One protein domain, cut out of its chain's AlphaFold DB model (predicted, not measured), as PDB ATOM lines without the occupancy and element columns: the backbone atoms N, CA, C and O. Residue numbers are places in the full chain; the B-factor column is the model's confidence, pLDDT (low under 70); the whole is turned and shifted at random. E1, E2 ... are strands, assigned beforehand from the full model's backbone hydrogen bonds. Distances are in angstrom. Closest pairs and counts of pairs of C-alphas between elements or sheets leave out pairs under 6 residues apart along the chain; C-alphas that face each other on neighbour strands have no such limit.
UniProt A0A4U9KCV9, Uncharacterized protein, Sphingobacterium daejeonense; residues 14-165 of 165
ATOM      1  N   GLN A  14     210.492 243.959 231.108       96.25
ATOM      2  CA  GLN A  14     210.520 245.390 231.363       96.25
ATOM      3  C   GLN A  14     209.108 245.861 231.701       96.25
ATOM      4  O   GLN A  14     208.120 245.355 231.164       96.25
ATOM      5  N   THR A  15     209.004 246.797 232.635       96.06
ATOM      6  CA  THR A  15     207.728 247.382 233.050       96.06
ATOM      7  C   THR A  15     207.520 248.692 232.312       96.06
ATOM      8  O   THR A  15     208.314 249.613 232.477       96.06
ATOM      9  N   ASN A  16     206.439 248.768 231.542       94.50
ATOM     10  CA  ASN A  16     205.927 250.009 230.975       94.50
ATOM     11  C   ASN A  16     204.737 250.503 231.811       94.50
ATOM     12  O   ASN A  16     204.314 249.845 232.764       94.50
ATOM     13  N   SER A  17     204.192 251.670 231.465       93.19
ATOM     14  CA  SER A  17     203.086 252.299 232.202       93.19
ATOM     15  C   SER A  17     201.804 251.461 232.242       93.19
ATOM     16  O   SER A  17     201.064 251.530 233.216       93.19
ATOM     17  N   ASP A  18     201.531 250.688 231.193       89.25
ATOM     18  CA  ASP A  18     200.261 249.981 230.978       89.25
ATOM     19  C   ASP A  18     200.436 248.494 230.620       89.25
ATOM     20  O   ASP A  18     199.451 247.773 230.458       89.25
ATOM     21  N   HIS A  19     201.676 248.008 230.502       89.25
ATOM     22  CA  HIS A  19     201.970 246.611 230.182       89.25
ATOM     23  C   HIS A  19     203.389 246.193 230.595       89.25
ATOM     24  O   HIS A  19     204.248 247.016 230.906       89.25
ATOM     25  N   PHE A  20     203.651 244.885 230.568       92.06
ATOM     26  CA  PHE A  20     205.009 244.343 230.610       92.06
ATOM     27  C   PHE A  20     205.463 243.980 229.197       92.06
ATOM     28  O   PHE A  20     204.675 243.447 228.415       92.06
ATOM     29  N   VAL A  21     206.735 244.220 228.892       93.81
ATOM     30  CA  VAL A  21     207.368 243.840 227.622       93.81
ATOM     31  C   VAL A  21     208.447 242.812 227.879       93.81
ATOM     32  O   VAL A  21     209.132 242.849 228.899       93.81
ATOM     33  N   SER A  22     208.599 241.888 226.942       95.00
ATOM     34  CA  SER A  22     209.719 240.968 226.899       95.00
ATOM     35  C   SER A  22     210.025 240.611 225.451       95.00
ATOM     36  O   SER A  22     209.134 240.648 224.599       95.00
ATOM     37  N   GLU A  23     211.274 240.252 225.187       94.50
ATOM     38  CA  GLU A  23     211.772 239.907 223.861       94.50
ATOM     39  C   GLU A  23     212.521 238.578 223.917       94.50
ATOM     40  O   GLU A  23     213.115 238.206 224.930       94.50
ATOM     41  N   PHE A  24     212.487 237.844 222.810       95.12
ATOM     42  CA  PHE A  24     213.293 236.648 222.622       95.12
ATOM     43  C   PHE A  24     213.608 236.479 221.137       95.12
ATOM     44  O   PHE A  24     212.825 236.884 220.277       95.12
ATOM     45  N   VAL A  25     214.742 235.850 220.837       95.19
ATOM     46  CA  VAL A  25     215.116 235.474 219.471       95.19
ATOM     47  C   VAL A  25     214.801 233.989 219.285       95.19
ATOM     48  O   VAL A  25     215.360 233.167 220.016       95.19
ATOM     49  N   PRO A  26     213.908 233.612 218.353       94.56
ATOM     50  CA  PRO A  26     213.672 232.212 218.033       94.56
ATOM     51  C   PRO A  26     214.951 231.524 217.544       94.56
ATOM     52  O   PRO A  26     215.686 232.069 216.726       94.56
ATOM     53  N   THR A  27     215.196 230.310 218.025       92.62
ATOM     54  CA  THR A  27     216.366 229.487 217.674       92.62
ATOM     55  C   THR A  27     215.996 228.246 216.859       92.62
ATOM     56  O   THR A  27     216.879 227.501 216.448       92.62
ATOM     57  N   GLU A  28     214.701 227.980 216.674       91.50
ATOM     58  CA  GLU A  28     214.171 226.823 215.953       91.50
ATOM     59  C   GLU A  28     212.781 227.120 215.366       91.50
ATOM     60  O   GLU A  28     212.050 227.976 215.869       91.50
ATOM     61  N   ASP A  29     212.419 226.402 214.303       93.75
ATOM     62  CA  ASP A  29     211.063 226.408 213.750       93.75
ATOM     63  C   ASP A  29     210.076 225.740 214.728       93.75
ATOM     64  O   ASP A  29     210.416 224.792 215.439       93.75
ATOM     65  N   GLY A  30     208.826 226.204 214.731       92.56
ATOM     66  CA  GLY A  30     207.734 225.614 215.507       92.56
ATOM     67  C   GLY A  30     206.887 226.636 216.260       92.56
ATOM     68  O   GLY A  30     206.902 227.834 215.970       92.56
ATOM     69  N   ILE A  31     206.107 226.152 217.230       91.81
ATOM     70  CA  ILE A  31     205.248 226.994 218.070       91.81
ATOM     71  C   ILE A  31     205.910 227.215 219.429       91.81
ATOM     72  O   ILE A  31     206.055 226.288 220.224       91.81
ATOM     73  N   TYR A  32     206.257 228.467 219.709       93.00
ATOM     74  CA  TYR A  32     206.649 228.919 221.037       93.00
ATOM     75  C   TYR A  32     205.411 229.291 221.848       93.00
ATOM     76  O   TYR A  32     204.477 229.916 221.336       93.00
ATOM     77  N   THR A  33     205.439 228.976 223.138       92.25
ATOM     78  CA  THR A  33     204.408 229.404 224.084       92.25
ATOM     79  C   THR A  33     204.957 230.472 225.010       92.25
ATOM     80  O   THR A  33     205.897 230.239 225.773       92.25
ATOM     81  N   ILE A  34     204.331 231.640 225.009       92.75
ATOM     82  CA  ILE A  34     204.560 232.671 226.015       92.75
ATOM     83  C   ILE A  34     203.444 232.539 227.039       92.75
ATOM     84  O   ILE A  34     202.272 232.593 226.683       92.75
ATOM     85  N   SER A  35     203.803 232.343 228.301       91.62
ATOM     86  CA  SER A  35     202.841 232.235 229.390       91.62
ATOM     87  C   SER A  35     203.249 233.123 230.552       91.62
ATOM     88  O   SER A  35     204.427 233.214 230.910       91.62
ATOM     89  N   VAL A  36     202.247 233.762 231.143       92.38
ATOM     90  CA  VAL A  36     202.320 234.382 232.462       92.38
ATOM     91  C   VAL A  36     201.389 233.579 233.352       92.38
ATOM     92  O   VAL A  36     200.237 233.373 232.990       92.38
ATOM     93  N   ILE A  37     201.901 233.097 234.480       92.50
ATOM     94  CA  ILE A  37     201.124 232.406 235.509       92.50
ATOM     95  C   ILE A  37     201.437 233.112 236.819       92.50
ATOM     96  O   ILE A  37     202.608 233.253 237.180       92.50
ATOM     97  N   HIS A  38     200.409 233.588 237.505       93.00
ATOM     98  CA  HIS A  38     200.558 234.342 238.735       93.00
ATOM     99  C   HIS A  38     199.526 233.891 239.765       93.00
ATOM    100  O   HIS A  38     198.324 234.015 239.548       93.00
ATOM    101  N   GLY A  39     200.007 233.370 240.891       94.00
ATOM    102  CA  GLY A  39     199.169 233.114 242.056       94.00
ATOM    103  C   GLY A  39     198.949 234.401 242.843       94.00
ATOM    104  O   GLY A  39     199.909 235.131 243.091       94.00
ATOM    105  N   ALA A  40     197.711 234.661 243.263       93.38
ATOM    106  CA  ALA A  40     197.433 235.714 244.227       93.38
ATOM    107  C   ALA A  40     198.227 235.460 245.517       93.38
ATOM    108  O   ALA A  40     198.385 234.321 245.970       93.38
ATOM    109  N   LYS A  41     198.746 236.540 246.107       91.12
ATOM    110  CA  LYS A  41     199.526 236.454 247.345       91.12
ATOM    111  C   LYS A  41     198.682 235.893 248.490       91.12
ATOM    112  O   LYS A  41     199.160 235.047 249.244       91.12
ATOM    113  N   GLU A  42     197.451 236.371 248.589       91.50
ATOM    114  CA  GLU A  42     196.500 236.020 249.636       91.50
ATOM    115  C   GLU A  42     195.469 235.030 249.095       91.50
ATOM    116  O   GLU A  42     195.032 235.121 247.944       91.50
ATOM    117  N   ALA A  43     195.109 234.065 249.933       94.06
ATOM    118  CA  ALA A  43     194.008 233.153 249.679       94.06
ATOM    119  C   ALA A  43     192.718 233.700 250.301       94.06
ATOM    120  O   ALA A  43     192.755 234.417 251.301       94.06
ATOM    121  N   TYR A  44     191.581 233.318 249.730       93.56
ATOM    122  CA  TYR A  44     190.281 233.489 250.363       93.56
ATOM    123  C   TYR A  44     189.930 232.183 251.076       93.56
ATOM    124  O   TYR A  44     189.750 231.153 250.426       93.56
ATOM    125  N   GLU A  45     189.874 232.208 252.409       95.06
ATOM    126  CA  GLU A  45     189.690 231.004 253.235       95.06
ATOM    127  C   GLU A  45     190.713 229.907 252.876       95.06
ATOM    128  O   GLU A  45     191.908 230.112 253.042       95.06
ATOM    129  N   THR A  46     190.296 228.744 252.372       96.38
ATOM    130  CA  THR A  46     191.206 227.671 251.929       96.38
ATOM    131  C   THR A  46     191.339 227.595 250.405       96.38
ATOM    132  O   THR A  46     191.823 226.594 249.874       96.38
ATOM    133  N   MET A  47     190.942 228.646 249.684       97.06
ATOM    134  CA  MET A  47     191.026 228.736 248.229       97.06
ATOM    135  C   MET A  47     192.039 229.795 247.798       97.06
ATOM    136  O   MET A  47     191.895 230.977 248.112       97.06
ATOM    137  N   ARG A  48     193.050 229.395 247.020       96.56
ATOM    138  CA  ARG A  48     193.943 230.355 246.355       96.56
ATOM    139  C   ARG A  48     193.536 230.582 244.906       96.56
ATOM    140  O   ARG A  48     192.981 229.691 244.266       96.56
ATOM    141  N   PHE A  49     193.898 231.744 244.379       96.50
ATOM    142  CA  PHE A  49     193.626 232.128 242.998       96.50
ATOM    143  C   PHE A  49     194.902 232.067 242.167       96.50
ATOM    144  O   PHE A  49     195.960 232.520 242.603       96.50
ATOM    145  N   GLU A  50     194.804 231.519 240.966       96.19
ATOM    146  CA  GLU A  50     195.865 231.500 239.973       96.19
ATOM    147  C   GLU A  50     195.346 232.073 238.661       96.19
ATOM    148  O   GLU A  50     194.349 231.609 238.115       96.19
ATOM    149  N   PHE A  51     196.045 233.075 238.147       95.12
ATOM    150  CA  PHE A  51     195.702 233.752 236.909       95.12
ATOM    151  C   PHE A  51     196.737 233.409 235.851       95.12
ATOM    152  O   PHE A  51     197.943 233.507 236.099       95.12
ATOM    153  N   SER A  52     196.275 233.023 234.666       94.31
ATOM    154  CA  SER A  52     197.136 232.727 233.535       94.31
ATOM    155  C   SER A  52     196.756 233.530 232.296       94.31
ATOM    156  O   SER A  52     195.596 233.838 232.034       94.31
ATOM    157  N   SER A  53     197.758 233.853 231.489       91.38
ATOM    158  CA  SER A  53     197.549 234.301 230.117       91.38
ATOM    159  C   SER A  53     198.584 233.648 229.223       91.38
ATOM    160  O   SER A  53     199.752 233.511 229.604       91.38
ATOM    161  N   ILE A  54     198.140 233.208 228.048       90.25
ATOM    162  CA  ILE A  54     198.952 232.467 227.093       90.25
ATOM    163  C   ILE A  54     198.911 233.139 225.723       90.25
ATOM    164  O   ILE A  54     197.874 233.621 225.267       90.25
ATOM    165  N   ALA A  55     200.045 233.121 225.038       89.50
ATOM    166  CA  ALA A  55     200.155 233.473 223.638       89.50
ATOM    167  C   ALA A  55     200.996 232.425 222.906       89.50
ATOM    168  O   ALA A  55     201.936 231.849 223.459       89.50
ATOM    169  N   PHE A  56     200.653 232.201 221.642       89.25
ATOM    170  CA  PHE A  56     201.342 231.270 220.758       89.25
ATOM    171  C   PHE A  56     202.044 232.057 219.658       89.25
ATOM    172  O   PHE A  56     201.413 232.865 218.978       89.25
ATOM    173  N   VAL A  57     203.339 231.807 219.472       91.12
ATOM    174  CA  VAL A  57     204.150 232.430 218.420       91.12
ATOM    175  C   VAL A  57     204.616 231.336 217.468       91.12
ATOM    176  O   VAL A  57     205.413 230.482 217.848       91.12
ATOM    177  N   LYS A  58     204.095 231.343 216.234       91.31
ATOM    178  CA  LYS A  58     204.520 230.423 215.170       91.31
ATOM    179  C   LYS A  58     205.742 231.000 214.458       91.31
ATOM    180  O   LYS A  58     205.688 232.127 213.971       91.31
ATOM    181  N   VAL A  59     206.803 230.209 214.370       92.75
ATOM    182  CA  VAL A  59     208.047 230.531 213.667       92.75
ATOM    183  C   VAL A  59     208.278 229.482 212.583       92.75
ATOM    184  O   VAL A  59     208.194 228.284 212.846       92.75
ATOM    185  N   GLY A  60     208.544 229.933 211.358       91.62
ATOM    186  CA  GLY A  60     208.815 229.048 210.227       91.62
ATOM    187  C   GLY A  60     207.619 228.188 209.799       91.62
ATOM    188  O   GLY A  60     206.458 228.605 209.897       91.62
ATOM    189  N   LYS A  61     207.905 227.002 209.248       85.06
ATOM    190  CA  LYS A  61     206.886 226.117 208.640       85.06
ATOM    191  C   LYS A  61     206.519 224.917 209.502       85.06
ATOM    192  O   LYS A  61     205.458 224.337 209.277       85.06
ATOM    193  N   GLN A  62     207.376 224.542 210.449       79.56
ATOM    194  CA  GLN A  62     207.128 223.388 211.300       79.56
ATOM    195  C   GLN A  62     205.881 223.613 212.156       79.56
ATOM    196  O   GLN A  62     205.693 224.664 212.774       79.56
ATOM    197  N   GLU A  63     205.015 222.608 212.171       74.56
ATOM    198  CA  GLU A  63     203.857 222.579 213.048       74.56
ATOM    199  C   GLU A  63     204.171 221.743 214.283       74.56
ATOM    200  O   GLU A  63     204.994 220.827 214.252       74.56
ATOM    201  N   GLY A  64     203.493 222.065 215.376       67.88
ATOM    202  CA  GLY A  64     203.609 221.318 216.614       67.88
ATOM    203  C   GLY A  64     204.219 222.126 217.746       67.88
ATOM    204  O   GLY A  64     204.943 223.106 217.573       67.88
ATOM    205  N   MET A  65     203.849 221.680 218.932       72.31
ATOM    206  CA  MET A  65     204.282 222.184 220.217       72.31
ATOM    207  C   MET A  65     204.486 220.954 221.086       72.31
ATOM    208  O   MET A  65     203.654 220.044 221.070       72.31
ATOM    209  N   THR A  66     205.579 220.931 221.836       67.06
ATOM    210  CA  THR A  66     205.814 219.911 222.856       67.06
ATOM    211  C   THR A  66     205.864 220.566 224.230       67.06
ATOM    212  O   THR A  66     206.224 221.736 224.368       67.06
ATOM    213  N   GLY A  67     205.467 219.806 225.247       68.44
ATOM    214  CA  GLY A  67     205.415 220.264 226.629       68.44
ATOM    215  C   GLY A  67     203.998 220.456 227.159       68.44
ATOM    216  O   GLY A  67     203.029 220.625 226.418       68.44
ATOM    217  N   GLU A  68     203.898 220.407 228.483       75.69
ATOM    218  CA  GLU A  68     202.657 220.644 229.208       75.69
ATOM    219  C   GLU A  68     202.323 222.134 229.216       75.69
ATOM    220  O   GLU A  68     203.160 222.986 229.544       75.69
ATOM    221  N   LEU A  69     201.074 222.436 228.872       84.31
ATOM    222  CA  LEU A  69     200.504 223.764 229.016       84.31
ATOM    223  C   LEU A  69     199.607 223.817 230.246       84.31
ATOM    224  O   LEU A  69     198.830 222.887 230.447       84.31
ATOM    225  N   PRO A  70     199.640 224.923 231.012       85.69
ATOM    226  CA  PRO A  70     198.669 225.125 232.078       85.69
ATOM    227  C   PRO A  70     197.247 225.190 231.502       85.69
ATOM    228  O   PRO A  70     197.061 225.294 230.286       85.69
ATOM    229  N   PHE A  71     196.248 225.223 232.379       94.69
ATOM    230  CA  PHE A  71     194.888 225.602 232.016       94.69
ATOM    231  C   PHE A  71     194.868 226.898 231.187       94.69
ATOM    232  O   PHE A  71     195.372 227.937 231.636       94.69
ATOM    233  N   HIS A  72     194.347 226.816 229.959       94.81
ATOM    234  CA  HIS A  72     194.408 227.909 228.998       94.81
ATOM    235  C   HIS A  72     193.289 227.913 227.951       94.81
ATOM    236  O   HIS A  72     192.739 226.878 227.572       94.81
ATOM    237  N   LEU A  73     193.028 229.109 227.416       95.06
ATOM    238  CA  LEU A  73     192.261 229.327 226.192       95.06
ATOM    239  C   LEU A  73     193.183 229.328 224.966       95.06
ATOM    240  O   LEU A  73     194.228 229.980 224.948       95.06
ATOM    241  N   LYS A  74     192.764 228.646 223.900       92.00
ATOM    242  CA  LYS A  74     193.440 228.630 222.600       92.00
ATOM    243  C   LYS A  74     192.485 229.079 221.504       92.00
ATOM    244  O   LYS A  74     191.391 228.542 221.371       92.00
ATOM    245  N   SER A  75     192.916 230.023 220.671       90.50
ATOM    246  CA  SER A  75     192.182 230.358 219.448       90.50
ATOM    247  C   SER A  75     192.408 229.285 218.383       90.50
ATOM    248  O   SER A  75     193.549 228.921 218.098       90.50
ATOM    249  N   LEU A  76     191.318 228.760 217.821       88.75
ATOM    250  CA  LEU A  76     191.328 227.757 216.752       88.75
ATOM    251  C   LEU A  76     191.222 228.396 215.360       88.75
ATOM    252  O   LEU A  76     191.569 227.773 214.360       88.75
ATOM    253  N   SER A  77     190.724 229.631 215.290       76.62
ATOM    254  CA  SER A  77     190.483 230.358 214.047       76.62
ATOM    255  C   SER A  77     191.490 231.487 213.844       76.62
ATOM    256  O   SER A  77     191.675 232.330 214.717       76.62
ATOM    257  N   ASN A  78     192.049 231.588 212.637       72.00
ATOM    258  CA  ASN A  78     192.867 232.743 212.248       72.00
ATOM    259  C   ASN A  78     192.023 233.990 211.930       72.00
ATOM    260  O   ASN A  78     192.543 235.106 211.932       72.00
ATOM    261  N   SER A  79     190.725 233.815 211.646       74.06
ATOM    262  CA  SER A  79     189.824 234.931 211.361       74.06
ATOM    263  C   SER A  79     189.493 235.689 212.643       74.06
ATOM    264  O   SER A  79     188.954 235.127 213.592       74.06
ATOM    265  N   LYS A  80     189.798 236.986 212.641       82.62
ATOM    266  CA  LYS A  80     189.397 237.952 213.673       82.62
ATOM    267  C   LYS A  80     188.481 239.023 213.076       82.62
ATOM    268  O   LYS A  80     188.542 240.185 213.461       82.62
ATOM    269  N   LYS A  81     187.701 238.642 212.061       88.88
ATOM    270  CA  LYS A  81     186.843 239.552 211.302       88.88
ATOM    271  C   LYS A  81     185.467 239.669 211.954       88.88
ATOM    272  O   LYS A  81     184.874 238.655 212.327       88.88
ATOM    273  N   LEU A  82     184.936 240.884 212.016       92.81
ATOM    274  CA  LEU A  82     183.572 241.162 212.445       92.81
ATOM    275  C   LEU A  82     182.559 240.273 211.705       92.81
ATOM    276  O   LEU A  82     182.652 240.065 210.491       92.81
ATOM    277  N   GLY A  83     181.600 239.714 212.442       89.06
ATOM    278  CA  GLY A  83     180.564 238.847 211.886       89.06
ATOM    279  C   GLY A  83     181.036 237.465 211.406       89.06
ATOM    280  O   GLY A  83     180.196 236.669 210.975       89.06
ATOM    281  N   SER A  84     182.331 237.148 211.490       92.12
ATOM    282  CA  SER A  84     182.831 235.779 211.318       92.12
ATOM    283  C   SER A  84     182.769 235.029 212.641       92.12
ATOM    284  O   SER A  84     182.887 235.631 213.704       92.12
ATOM    285  N   GLU A  85     182.595 233.716 212.589       94.06
ATOM    286  CA  GLU A  85     182.669 232.905 213.798       94.06
ATOM    287  C   GLU A  85     184.117 232.824 214.300       94.06
ATOM    288  O   GLU A  85     185.033 232.460 213.558       94.06
ATOM    289  N   ILE A  86     184.309 233.170 215.570       94.69
ATOM    290  CA  ILE A  86     185.559 233.000 216.298       94.69
ATOM    291  C   ILE A  86     185.433 231.722 217.111       94.69
ATOM    292  O   ILE A  86     184.536 231.588 217.943       94.69
ATOM    293  N   ASN A  87     186.354 230.797 216.859       95.19
ATOM    294  CA  ASN A  87     186.393 229.491 217.494       95.19
ATOM    295  C   ASN A  87     187.553 229.448 218.496       95.19
ATOM    296  O   ASN A  87     188.697 229.778 218.166       95.19
ATOM    297  N   LEU A  88     187.251 229.026 219.718       95.31
ATOM    298  CA  LEU A  88     188.191 228.843 220.817       95.31
ATOM    299  C   LEU A  88     188.109 227.407 221.320       95.31
ATOM    300  O   LEU A  88     187.120 226.718 221.084       95.31
ATOM    301  N   ALA A  89     189.124 226.985 222.060       95.94
ATOM    302  CA  ALA A  89     189.042 225.807 222.901       95.94
ATOM    303  C   ALA A  89     189.705 226.043 224.257       95.94
ATOM    304  O   ALA A  89     190.695 226.772 224.357       95.94
ATOM    305  N   VAL A  90     189.139 225.414 225.281       97.31
ATOM    306  CA  VAL A  90     189.657 225.372 226.642       97.31
ATOM    307  C   VAL A  90     190.403 224.058 226.830       97.31
ATOM    308  O   VAL A  90     189.861 222.978 226.581       97.31
ATOM    309  N   TYR A  91     191.649 224.149 227.279       95.06
ATOM    310  CA  TYR A  91     192.502 222.997 227.542       95.06
ATOM    311  C   TYR A  91     193.103 223.081 228.938       95.06
ATOM    312  O   TYR A  91     193.403 224.167 229.425       95.06
ATOM    313  N   ASP A  92     193.367 221.926 229.534       93.69
ATOM    314  CA  ASP A  92     194.251 221.786 230.688       93.69
ATOM    315  C   ASP A  92     195.226 220.644 230.428       93.69
ATOM    316  O   ASP A  92     194.794 219.544 230.091       93.69
ATOM    317  N   ASN A  93     196.534 220.902 230.499       88.56
ATOM    318  CA  ASN A  93     197.571 219.928 230.142       88.56
ATOM    319  C   ASN A  93     197.319 219.245 228.783       88.56
ATOM    320  O   ASN A  93     197.462 218.034 228.635       88.56
ATOM    321  N   SER A  94     196.909 220.032 227.782       86.31
ATOM    322  CA  SER A  94     196.538 219.566 226.431       86.31
ATOM    323  C   SER A  94     195.286 218.675 226.353       86.31
ATOM    324  O   SER A  94     194.951 218.191 225.273       86.31
ATOM    325  N   ILE A  95     194.553 218.500 227.455       92.62
ATOM    326  CA  ILE A  95     193.283 217.772 227.506       92.62
ATOM    327  C   ILE A  95     192.131 218.774 227.338       92.62
ATOM    328  O   ILE A  95     192.059 219.734 228.115       92.62
ATOM    329  N   PRO A  96     191.226 218.589 226.357       96.00
ATOM    330  CA  PRO A  96     190.059 219.451 226.210       96.00
ATOM    331  C   PRO A  96     189.174 219.436 227.460       96.00
ATOM    332  O   PRO A  96     188.887 218.371 228.005       96.00
ATOM    333  N   GLN A  97     188.729 220.612 227.899       97.62
ATOM    334  CA  GLN A  97     187.879 220.764 229.081       97.62
ATOM    335  C   GLN A  97     186.442 221.041 228.650       97.62
ATOM    336  O   GLN A  97     186.185 222.083 228.055       97.62
ATOM    337  N   LYS A  98     185.518 220.116 228.928       97.62
ATOM    338  CA  LYS A  98     184.079 220.254 228.637       97.62
ATOM    339  C   LYS A  98     183.340 221.002 229.745       97.62
ATOM    340  O   LYS A  98     183.816 221.015 230.877       97.62
ATOM    341  N   GLU A  99     182.169 221.554 229.427       97.44
ATOM    342  CA  GLU A  99     181.274 222.252 230.366       97.44
ATOM    343  C   GLU A  99     181.988 223.330 231.199       97.44
ATOM    344  O   GLU A  99     181.596 223.648 232.318       97.44
ATOM    345  N   THR A 100     183.081 223.880 230.672       98.12
ATOM    346  CA  THR A 100     183.842 224.937 231.330       98.12
ATOM    347  C   THR A 100     183.214 226.267 230.973       98.12
ATOM    348  O   THR A 100     183.026 226.558 229.789       98.12
ATOM    349  N   GLU A 101     182.896 227.068 231.987       98.00
ATOM    350  CA  GLU A 101     182.366 228.408 231.786       98.00
ATOM    351  C   GLU A 101     183.405 229.289 231.080       98.00
ATOM    352  O   GLU A 101     184.576 229.352 231.469       98.00
ATOM    353  N   VAL A 102     182.956 229.969 230.027       98.31
ATOM    354  CA  VAL A 102     183.728 230.939 229.257       98.31
ATOM    355  C   VAL A 102     182.946 232.242 229.172       98.31
ATOM    356  O   VAL A 102     181.879 232.306 228.555       98.31
ATOM    357  N   ILE A 103     183.503 233.296 229.760       98.38
ATOM    358  CA  ILE A 103     182.939 234.643 229.764       98.38
ATOM    359  C   ILE A 103     183.648 235.463 228.691       98.38
ATOM    360  O   ILE A 103     184.867 235.633 228.699       98.38
ATOM    361  N   ILE A 104     182.872 235.990 227.752       97.62
ATOM    362  CA  ILE A 104     183.350 236.832 226.661       97.62
ATOM    363  C   ILE A 104     182.920 238.263 226.962       97.62
ATOM    364  O   ILE A 104     181.726 238.547 227.016       97.62
ATOM    365  N   MET A 105     183.884 239.161 227.122       97.75
ATOM    366  CA  MET A 105     183.678 240.587 227.364       97.75
ATOM    367  C   MET A 105     184.161 241.369 226.145       97.75
ATOM    368  O   MET A 105     185.331 241.296 225.771       97.75
ATOM    369  N   GLY A 106     183.253 242.084 225.495       96.25
ATOM    370  CA  GLY A 106     183.511 242.899 224.316       96.25
ATOM    371  C   GLY A 106     183.404 244.401 224.587       96.25
ATOM    372  O   GLY A 106     183.203 244.828 225.726       96.25
ATOM    373  N   PRO A 107     183.525 245.218 223.527       96.06
ATOM    374  CA  PRO A 107     183.309 246.658 223.602       96.06
ATOM    375  C   PRO A 107     181.907 247.017 224.110       96.06
ATOM    376  O   PRO A 107     180.979 246.214 224.024       96.06
ATOM    377  N   GLU A 108     181.766 248.243 224.618       94.25
ATOM    378  CA  GLU A 108     180.471 248.827 225.018       94.25
ATOM    379  C   GLU A 108     179.716 248.011 226.086       94.25
ATOM    380  O   GLU A 108     178.495 248.070 226.191       94.25
ATOM    381  N   GLY A 109     180.446 247.238 226.900       91.12
ATOM    382  CA  GLY A 109     179.863 246.417 227.964       91.12
ATOM    383  C   GLY A 109     179.165 245.151 227.466       91.12
ATOM    384  O   GLY A 109     178.494 244.487 228.252       91.12
ATOM    385  N   TRP A 110     179.318 244.789 226.187       95.31
ATOM    386  CA  TRP A 110     178.772 243.542 225.662       95.31
ATOM    387  C   TRP A 110     179.403 242.345 226.376       95.31
ATOM    388  O   TRP A 110     180.624 242.181 226.358       95.31
ATOM    389  N   THR A 111     178.583 241.482 226.971       96.44
ATOM    390  CA  THR A 111     179.041 240.252 227.618       96.44
ATOM    391  C   THR A 111     178.246 239.045 227.141       96.44
ATOM    392  O   THR A 111     177.062 239.137 226.810       96.44
ATOM    393  N   LYS A 112     178.908 237.888 227.080       96.75
ATOM    394  CA  LYS A 112     178.270 236.608 226.774       96.75
ATOM    395  C   LYS A 112     178.952 235.487 227.544       96.75
ATOM    396  O   LYS A 112     180.158 235.306 227.408       96.75
ATOM    397  N   THR A 113     178.169 234.707 228.276       98.00
ATOM    398  CA  THR A 113     178.637 233.481 228.930       98.00
ATOM    399  C   THR A 113     178.282 232.274 228.071       98.00
ATOM    400  O   THR A 113     177.161 232.164 227.571       98.00
ATOM    401  N   LEU A 114     179.247 231.386 227.866       98.00
ATOM    402  CA  LEU A 114     179.116 230.130 227.133       98.00
ATOM    403  C   LEU A 114     179.757 228.998 227.935       98.00
ATOM    404  O   LEU A 114     180.546 229.252 228.836       98.00
ATOM    405  N   HIS A 115     179.438 227.760 227.576       98.12
ATOM    406  CA  HIS A 115     180.103 226.575 228.109       98.12
ATOM    407  C   HIS A 115     180.788 225.831 226.969       98.12
ATOM    408  O   HIS A 115     180.285 225.816 225.841       98.12
ATOM    409  N   SER A 116     181.955 225.261 227.251       98.31
ATOM    410  CA  SER A 116     182.696 224.470 226.276       98.31
ATOM    411  C   SER A 116     182.030 223.127 225.977       98.31
ATOM    412  O   SER A 116     181.485 222.474 226.863       98.31
ATOM    413  N   ASP A 117     182.099 222.689 224.719       98.12
ATOM    414  CA  ASP A 117     181.552 221.399 224.292       98.12
ATOM    415  C   ASP A 117     182.431 220.198 224.717       98.12
ATOM    416  O   ASP A 117     183.453 220.337 225.392       98.12
ATOM    417  N   ALA A 118     182.063 218.985 224.288       97.06
ATOM    418  CA  ALA A 118     182.816 217.758 224.577       97.06
ATOM    419  C   ALA A 118     184.265 217.753 224.039       97.06
ATOM    420  O   ALA A 118     185.086 216.961 224.499       97.06
ATOM    421  N   LEU A 119     184.584 218.620 223.075       96.56
ATOM    422  CA  LEU A 119     185.923 218.844 222.524       96.56
ATOM    423  C   LEU A 119     186.581 220.103 223.110       96.56
ATOM    424  O   LEU A 119     187.587 220.578 222.576       96.56
ATOM    425  N   GLY A 120     186.013 220.651 224.183       97.69
ATOM    426  CA  GLY A 120     186.455 221.863 224.849       97.69
ATOM    427  C   GLY A 120     186.210 223.144 224.056       97.69
ATOM    428  O   GLY A 120     186.761 224.180 224.422       97.69
ATOM    429  N   LYS A 121     185.423 223.113 222.976       97.88
ATOM    430  CA  LYS A 121     185.264 224.253 222.067       97.88
ATOM    431  C   LYS A 121     184.192 225.226 222.525       97.88
ATOM    432  O   LYS A 121     183.148 224.828 223.028       97.88
ATOM    433  N   VAL A 122     184.441 226.505 222.262       97.44
ATOM    434  CA  VAL A 122     183.477 227.599 222.411       97.44
ATOM    435  C   VAL A 122     183.527 228.469 221.165       97.44
ATOM    436  O   VAL A 122     184.610 228.862 220.721       97.44
ATOM    437  N   SER A 123     182.356 228.811 220.633       96.00
ATOM    438  CA  SER A 123     182.234 229.613 219.415       96.00
ATOM    439  C   SER A 123     181.319 230.808 219.638       96.00
ATOM    440  O   SER A 123     180.252 230.714 220.250       96.00
ATOM    441  N   PHE A 124     181.733 231.967 219.135       95.44
ATOM    442  CA  PHE A 124     180.910 233.169 219.157       95.44
ATOM    443  C   PHE A 124     181.138 234.011 217.908       95.44
ATOM    444  O   PHE A 124     182.168 233.923 217.245       95.44
ATOM    445  N   LYS A 125     180.160 234.856 217.595       95.19
ATOM    446  CA  LYS A 125     180.209 235.780 216.468       95.19
ATOM    447  C   LYS A 125     180.185 237.208 217.018       95.19
ATOM    448  O   LYS A 125     179.153 237.599 217.570       95.19
ATOM    449  N   PRO A 126     181.289 237.970 216.928       94.19
ATOM    450  CA  PRO A 126     181.312 239.351 217.383       94.19
ATOM    451  C   PRO A 126     180.394 240.198 216.502       94.19
ATOM    452  O   PRO A 126     180.368 240.041 215.276       94.19
ATOM    453  N   ILE A 127     179.656 241.096 217.148       93.12
ATOM    454  CA  ILE A 127     178.735 242.043 216.504       93.12
ATOM    455  C   ILE A 127     179.238 243.490 216.554       93.12
ATOM    456  O   ILE A 127     178.705 244.332 215.842       93.12
ATOM    457  N   ILE A 128     180.290 243.764 217.334       94.56
ATOM    458  CA  ILE A 128     180.931 245.078 217.454       94.56
ATOM    459  C   ILE A 128     182.440 244.892 217.206       94.56
ATOM    460  O   ILE A 128     183.029 243.948 217.735       94.56
ATOM    461  N   PRO A 129     183.099 245.721 216.378       96.00
ATOM    462  CA  PRO A 129     184.550 245.659 216.225       96.00
ATOM    463  C   PRO A 129     185.240 246.176 217.492       96.00
ATOM    464  O   PRO A 129     184.765 247.106 218.135       96.00
ATOM    465  N   GLY A 130     186.391 245.608 217.848       96.12
ATOM    466  CA  GLY A 130     187.140 246.059 219.018       96.12
ATOM    467  C   GLY A 130     187.852 244.944 219.771       96.12
ATOM    468  O   GLY A 130     187.997 243.820 219.284       96.12
ATOM    469  N   LYS A 131     188.345 245.285 220.961       95.50
ATOM    470  CA  LYS A 131     189.066 244.357 221.832       95.50
ATOM    471  C   LYS A 131     188.069 243.526 222.632       95.50
ATOM    472  O   LYS A 131     187.257 244.075 223.368       95.50
ATOM    473  N   TYR A 132     188.192 242.213 222.513       95.94
ATOM    474  CA  TYR A 132     187.483 241.242 223.331       95.94
ATOM    475  C   TYR A 132     188.450 240.629 224.341       95.94
ATOM    476  O   TYR A 132     189.546 240.202 223.968       95.94
ATOM    477  N   ILE A 133     188.046 240.590 225.607       95.94
ATOM    478  CA  ILE A 133     188.700 239.843 226.680       95.94
ATOM    479  C   ILE A 133     187.863 238.602 226.943       95.94
ATOM    480  O   ILE A 133     186.655 238.697 227.141       95.94
ATOM    481  N   ILE A 134     188.494 237.439 226.909       97.31
ATOM    482  CA  ILE A 134     187.807 236.162 227.053       97.31
ATOM    483  C   ILE A 134     188.461 235.416 228.192       97.31
ATOM    484  O   ILE A 134     189.681 235.240 228.181       97.31
ATOM    485  N   GLU A 135     187.651 235.005 229.154       97.88
ATOM    486  CA  GLU A 135     188.085 234.306 230.351       97.88
ATOM    487  C   GLU A 135     187.438 232.928 230.412       97.88
ATOM    488  O   GLU A 135     186.253 232.787 230.126       97.88
ATOM    489  N   ALA A 136     188.219 231.920 230.783       98.19
ATOM    490  CA  ALA A 136     187.706 230.635 231.232       98.19
ATOM    491  C   ALA A 136     188.193 230.401 232.658       98.19
ATOM    492  O   ALA A 136     189.308 230.808 233.001       98.19
ATOM    493  N   SER A 137     187.387 229.731 233.477       97.31
ATOM    494  CA  SER A 137     187.778 229.418 234.849       97.31
ATOM    495  C   SER A 137     187.433 227.994 235.256       97.31
ATOM    496  O   SER A 137     186.532 227.368 234.701       97.31
ATOM    497  N   LYS A 138     188.185 227.465 236.221       96.12
ATOM    498  CA  LYS A 138     187.881 226.204 236.900       96.12
ATOM    499  C   LYS A 138     188.409 226.217 238.328       96.12
ATOM    500  O   LYS A 138     189.307 226.991 238.650       96.12
ATOM    501  N   THR A 139     187.915 225.303 239.154       96.81
ATOM    502  CA  THR A 139     188.443 225.071 240.502       96.81
ATOM    503  C   THR A 139     188.963 223.649 240.604       96.81
ATOM    504  O   THR A 139     188.221 222.699 240.365       96.81
ATOM    505  N   ASP A 140     190.231 223.507 240.979       95.31
ATOM    506  CA  ASP A 140     190.831 222.219 241.301       95.31
ATOM    507  C   ASP A 140     190.734 221.968 242.808       95.31
ATOM    508  O   ASP A 140     191.098 222.830 243.611       95.31
ATOM    509  N   GLU A 141     190.305 220.770 243.200       96.50
ATOM    510  CA  GLU A 141     190.419 220.285 244.578       96.50
ATOM    511  C   GLU A 141     191.855 219.776 244.785       96.50
ATOM    512  O   GLU A 141     192.239 218.718 244.278       96.50
ATOM    513  N   LYS A 142     192.688 220.560 245.475       94.31
ATOM    514  CA  LYS A 142     194.102 220.247 245.701       94.31
ATOM    515  C   LYS A 142     194.577 220.837 247.022       94.31
ATOM    516  O   LYS A 142     194.705 222.054 247.156       94.31
ATOM    517  N   THR A 143     194.931 219.956 247.954       95.88
ATOM    518  CA  THR A 143     195.503 220.372 249.233       95.88
ATOM    519  C   THR A 143     196.997 220.669 249.113       95.88
ATOM    520  O   THR A 143     197.776 219.812 248.695       95.88
ATOM    521  N   GLU A 144     197.415 221.870 249.511       95.12
ATOM    522  CA  GLU A 144     198.826 222.269 249.566       95.12
ATOM    523  C   GLU A 144     199.093 223.329 250.646       95.12
ATOM    524  O   GLU A 144     198.172 223.934 251.191       95.12
ATOM    525  N   ASN A 145     200.369 223.542 250.983       94.50
ATOM    526  CA  ASN A 145     200.785 224.689 251.787       94.50
ATOM    527  C   ASN A 145     201.206 225.826 250.845       94.50
ATOM    528  O   ASN A 145     202.109 225.648 250.027       94.50
ATOM    529  N   TRP A 146     200.554 226.979 250.960       91.50
ATOM    530  CA  TRP A 146     200.835 228.180 250.176       91.50
ATOM    531  C   TRP A 146     201.022 229.351 251.133       91.50
ATOM    532  O   TRP A 146     200.105 229.676 251.880       91.50
ATOM    533  N   ASN A 147     202.200 229.979 251.138       90.44
ATOM    534  CA  ASN A 147     202.516 231.100 252.035       90.44
ATOM    535  C   ASN A 147     202.171 230.816 253.513       90.44
ATOM    536  O   ASN A 147     201.568 231.645 254.187       90.44
ATOM    537  N   ASN A 148     202.536 229.625 254.006       92.12
ATOM    538  CA  ASN A 148     202.277 229.157 255.373       92.12
ATOM    539  C   ASN A 148     200.788 228.944 255.713       92.12
ATOM    540  O   ASN A 148     200.459 228.688 256.870       92.12
ATOM    541  N   GLN A 149     199.900 228.975 254.719       93.62
ATOM    542  CA  GLN A 149     198.476 228.694 254.855       93.62
ATOM    543  C   GLN A 149     198.129 227.360 254.194       93.62
ATOM    544  O   GLN A 149     198.641 227.019 253.125       93.62
ATOM    545  N   LYS A 150     197.245 226.589 254.834       96.44
ATOM    546  CA  LYS A 150     196.667 225.393 254.221       96.44
ATOM    547  C   LYS A 150     195.639 225.820 253.174       96.44
ATOM    548  O   LYS A 150     194.691 226.533 253.488       96.44
ATOM    549  N   ILE A 151     195.825 225.337 251.957       97.62
ATOM    550  CA  ILE A 151     194.902 225.467 250.838       97.62
ATOM    551  C   ILE A 151     194.287 224.102 250.584       97.62
ATOM    552  O   ILE A 151     194.991 223.105 250.694       97.62
ATOM    553  N   ASP A 152     193.001 224.071 250.254       97.81
ATOM    554  CA  ASP A 152     192.267 222.879 249.820       97.81
ATOM    555  C   ASP A 152     191.799 223.004 248.362       97.81
ATOM    556  O   ASP A 152     191.553 221.992 247.706       97.81
ATOM    557  N   LYS A 153     191.723 224.235 247.830       97.94
ATOM    558  CA  LYS A 153     191.268 224.510 246.463       97.94
ATOM    559  C   LYS A 153     192.139 225.518 245.737       97.94
ATOM    560  O   LYS A 153     192.627 226.488 246.319       97.94
ATOM    561  N   ILE A 154     192.258 225.343 244.428       97.06
ATOM    562  CA  ILE A 154     192.896 226.315 243.545       97.06
ATOM    563  C   ILE A 154     191.879 226.732 242.495       97.06
ATOM    564  O   ILE A 154     191.555 225.952 241.602       97.06
ATOM    565  N   TRP A 155     191.405 227.971 242.578       97.38
ATOM    566  CA  TRP A 155     190.689 228.584 241.469       97.38
ATOM    567  C   TRP A 155     191.702 229.029 240.416       97.38
ATOM    568  O   TRP A 155     192.693 229.691 240.735       97.38
ATOM    569  N   ARG A 156     191.469 228.658 239.161       97.00
ATOM    570  CA  ARG A 156     192.311 228.998 238.017       97.00
ATOM    571  C   ARG A 156     191.491 229.783 237.012       97.00
ATOM    572  O   ARG A 156     190.515 229.254 236.488       97.00
ATOM    573  N   GLY A 157     191.931 230.994 236.702       96.88
ATOM    574  CA  GLY A 157     191.398 231.817 235.622       96.88
ATOM    575  C   GLY A 157     192.421 231.935 234.505       96.88
ATOM    576  O   GLY A 157     193.600 232.175 234.765       96.88
ATOM    577  N   THR A 158     191.989 231.771 233.259       96.81
ATOM    578  CA  THR A 158     192.834 232.005 232.088       96.81
ATOM    579  C   THR A 158     192.203 233.020 231.157       96.81
ATOM    580  O   THR A 158     191.022 232.918 230.834       96.81
ATOM    581  N   THR A 159     193.000 233.984 230.699       95.94
ATOM    582  CA  THR A 159     192.517 235.092 229.876       95.94
ATOM    583  C   THR A 159     193.269 235.187 228.552       95.94
ATOM    584  O   THR A 159     194.505 235.151 228.506       95.94
ATOM    585  N   ILE A 160     192.522 235.402 227.466       93.81
ATOM    586  CA  ILE A 160     193.050 235.772 226.148       93.81
ATOM    587  C   ILE A 160     192.397 237.066 225.653       93.81
ATOM    588  O   ILE A 160     191.205 237.300 225.851       93.81
ATOM    589  N   ALA A 161     193.182 237.908 224.979       92.81
ATOM    590  CA  ALA A 161     192.686 239.096 224.295       92.81
ATOM    591  C   ALA A 161     192.649 238.867 222.777       92.81
ATOM    592  O   ALA A 161     193.643 238.460 222.171       92.81
ATOM    593  N   ILE A 162     191.517 239.173 222.143       92.56
ATOM    594  CA  ILE A 162     191.346 239.101 220.690       92.56
ATOM    595  C   ILE A 162     190.907 240.466 220.175       92.56
ATOM    596  O   ILE A 162     189.872 240.992 220.569       92.56
ATOM    597  N   GLN A 163     191.691 241.032 219.260       93.88
ATOM    598  CA  GLN A 163     191.301 242.228 218.526       93.88
ATOM    599  C   GLN A 163     190.474 241.832 217.302       93.88
ATOM    600  O   GLN A 163     191.024 241.254 216.363       93.88
ATOM    601  N   VAL A 164     189.185 242.168 217.312       94.50
ATOM    602  CA  VAL A 164     188.274 242.018 216.172       94.50
ATOM    603  C   VAL A 164     188.335 243.272 215.303       94.50
ATOM    604  O   VAL A 164     188.372 244.388 215.832       94.50
ATOM    605  N   LYS A 165     188.378 243.078 213.983       90.62
ATOM    606  CA  LYS A 165     188.404 244.135 212.963       90.62
ATOM    607  C   LYS A 165     187.229 244.016 212.005       90.62
ATOM    608  O   LYS A 165     186.853 242.867 211.677       90.62
TER     609      LYS A 165
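Overview. This is residues 14 to 165 of the 165 residues of an uncharacterized protein of Sphingobacterium daejeonense (UniProt A0A4U9KCV9). A twisted six-strand sheet and a small three-strand sheet make a partly face-to-face sandwich, with E3, E4 and E7 covering one end of the large sheet. The long hairpins E1-E2 and E8-E9 run on beyond the small sheet, and residues 15 to 21 stick out. The 152 printed residues hold no named helix and nine strands, E1 to E9 along the chain, all strand by class. The large sheet, E1 E2 E9 E8 E5 E6, is mixed; E3 E4 E7 is antiparallel. The whole is compact, radius of gyration of the C-alphas 16.8 A, spanning 47 by 40 by 38 A.

Along the chain. Find C-alpha 30 at (207.734, 225.614, 215.507); there E1, residues 30 to 39, begins and runs 28.9 A. E2, 47 to 59, covers 38.6 A; E8, 130 to 146, 38.4 A; E9, 149 to 164, 42.2 A, ending at C-alpha 164 (188.274, 242.018, 216.172). Shorter are E5, 101 to 105, E6, 111 to 115, E3, 72 to 75, E4, 86 to 92, and E7, 121 to 124.

Arrangement. E2 and E9 are parallel, N 50 to O 155 at 2.8 A. On E9's other side lies antiparallel E8, N 140 to O 154 at 2.8 A; E8 bends by 110 degrees at residue 143, E9 by 76 degrees at 152. Edge strands are E1, N 34 to O 55 of E2 at 2.9 A, and E6, N 112 to O 104 of E5 at 2.9 A; N 103 of E5 is 2.8 A from O 135 of E8. In the small sheet, look at N 74 and O 89, 2.8 A, and N 88 and O 122, 2.8 A. Between the sheets, the closest C-alphas of E3 and E9 are His 72 and Thr 158, 5.4 A; E1 and E7 are apart.

Size, cuts and confidence. The farthest C-alphas, Gly 83 and Asn 148, are 49.6 A apart. The printed part has no cut; the link E2 to E3 is long. Residues 64, 66 and 67 are under pLDDT 70.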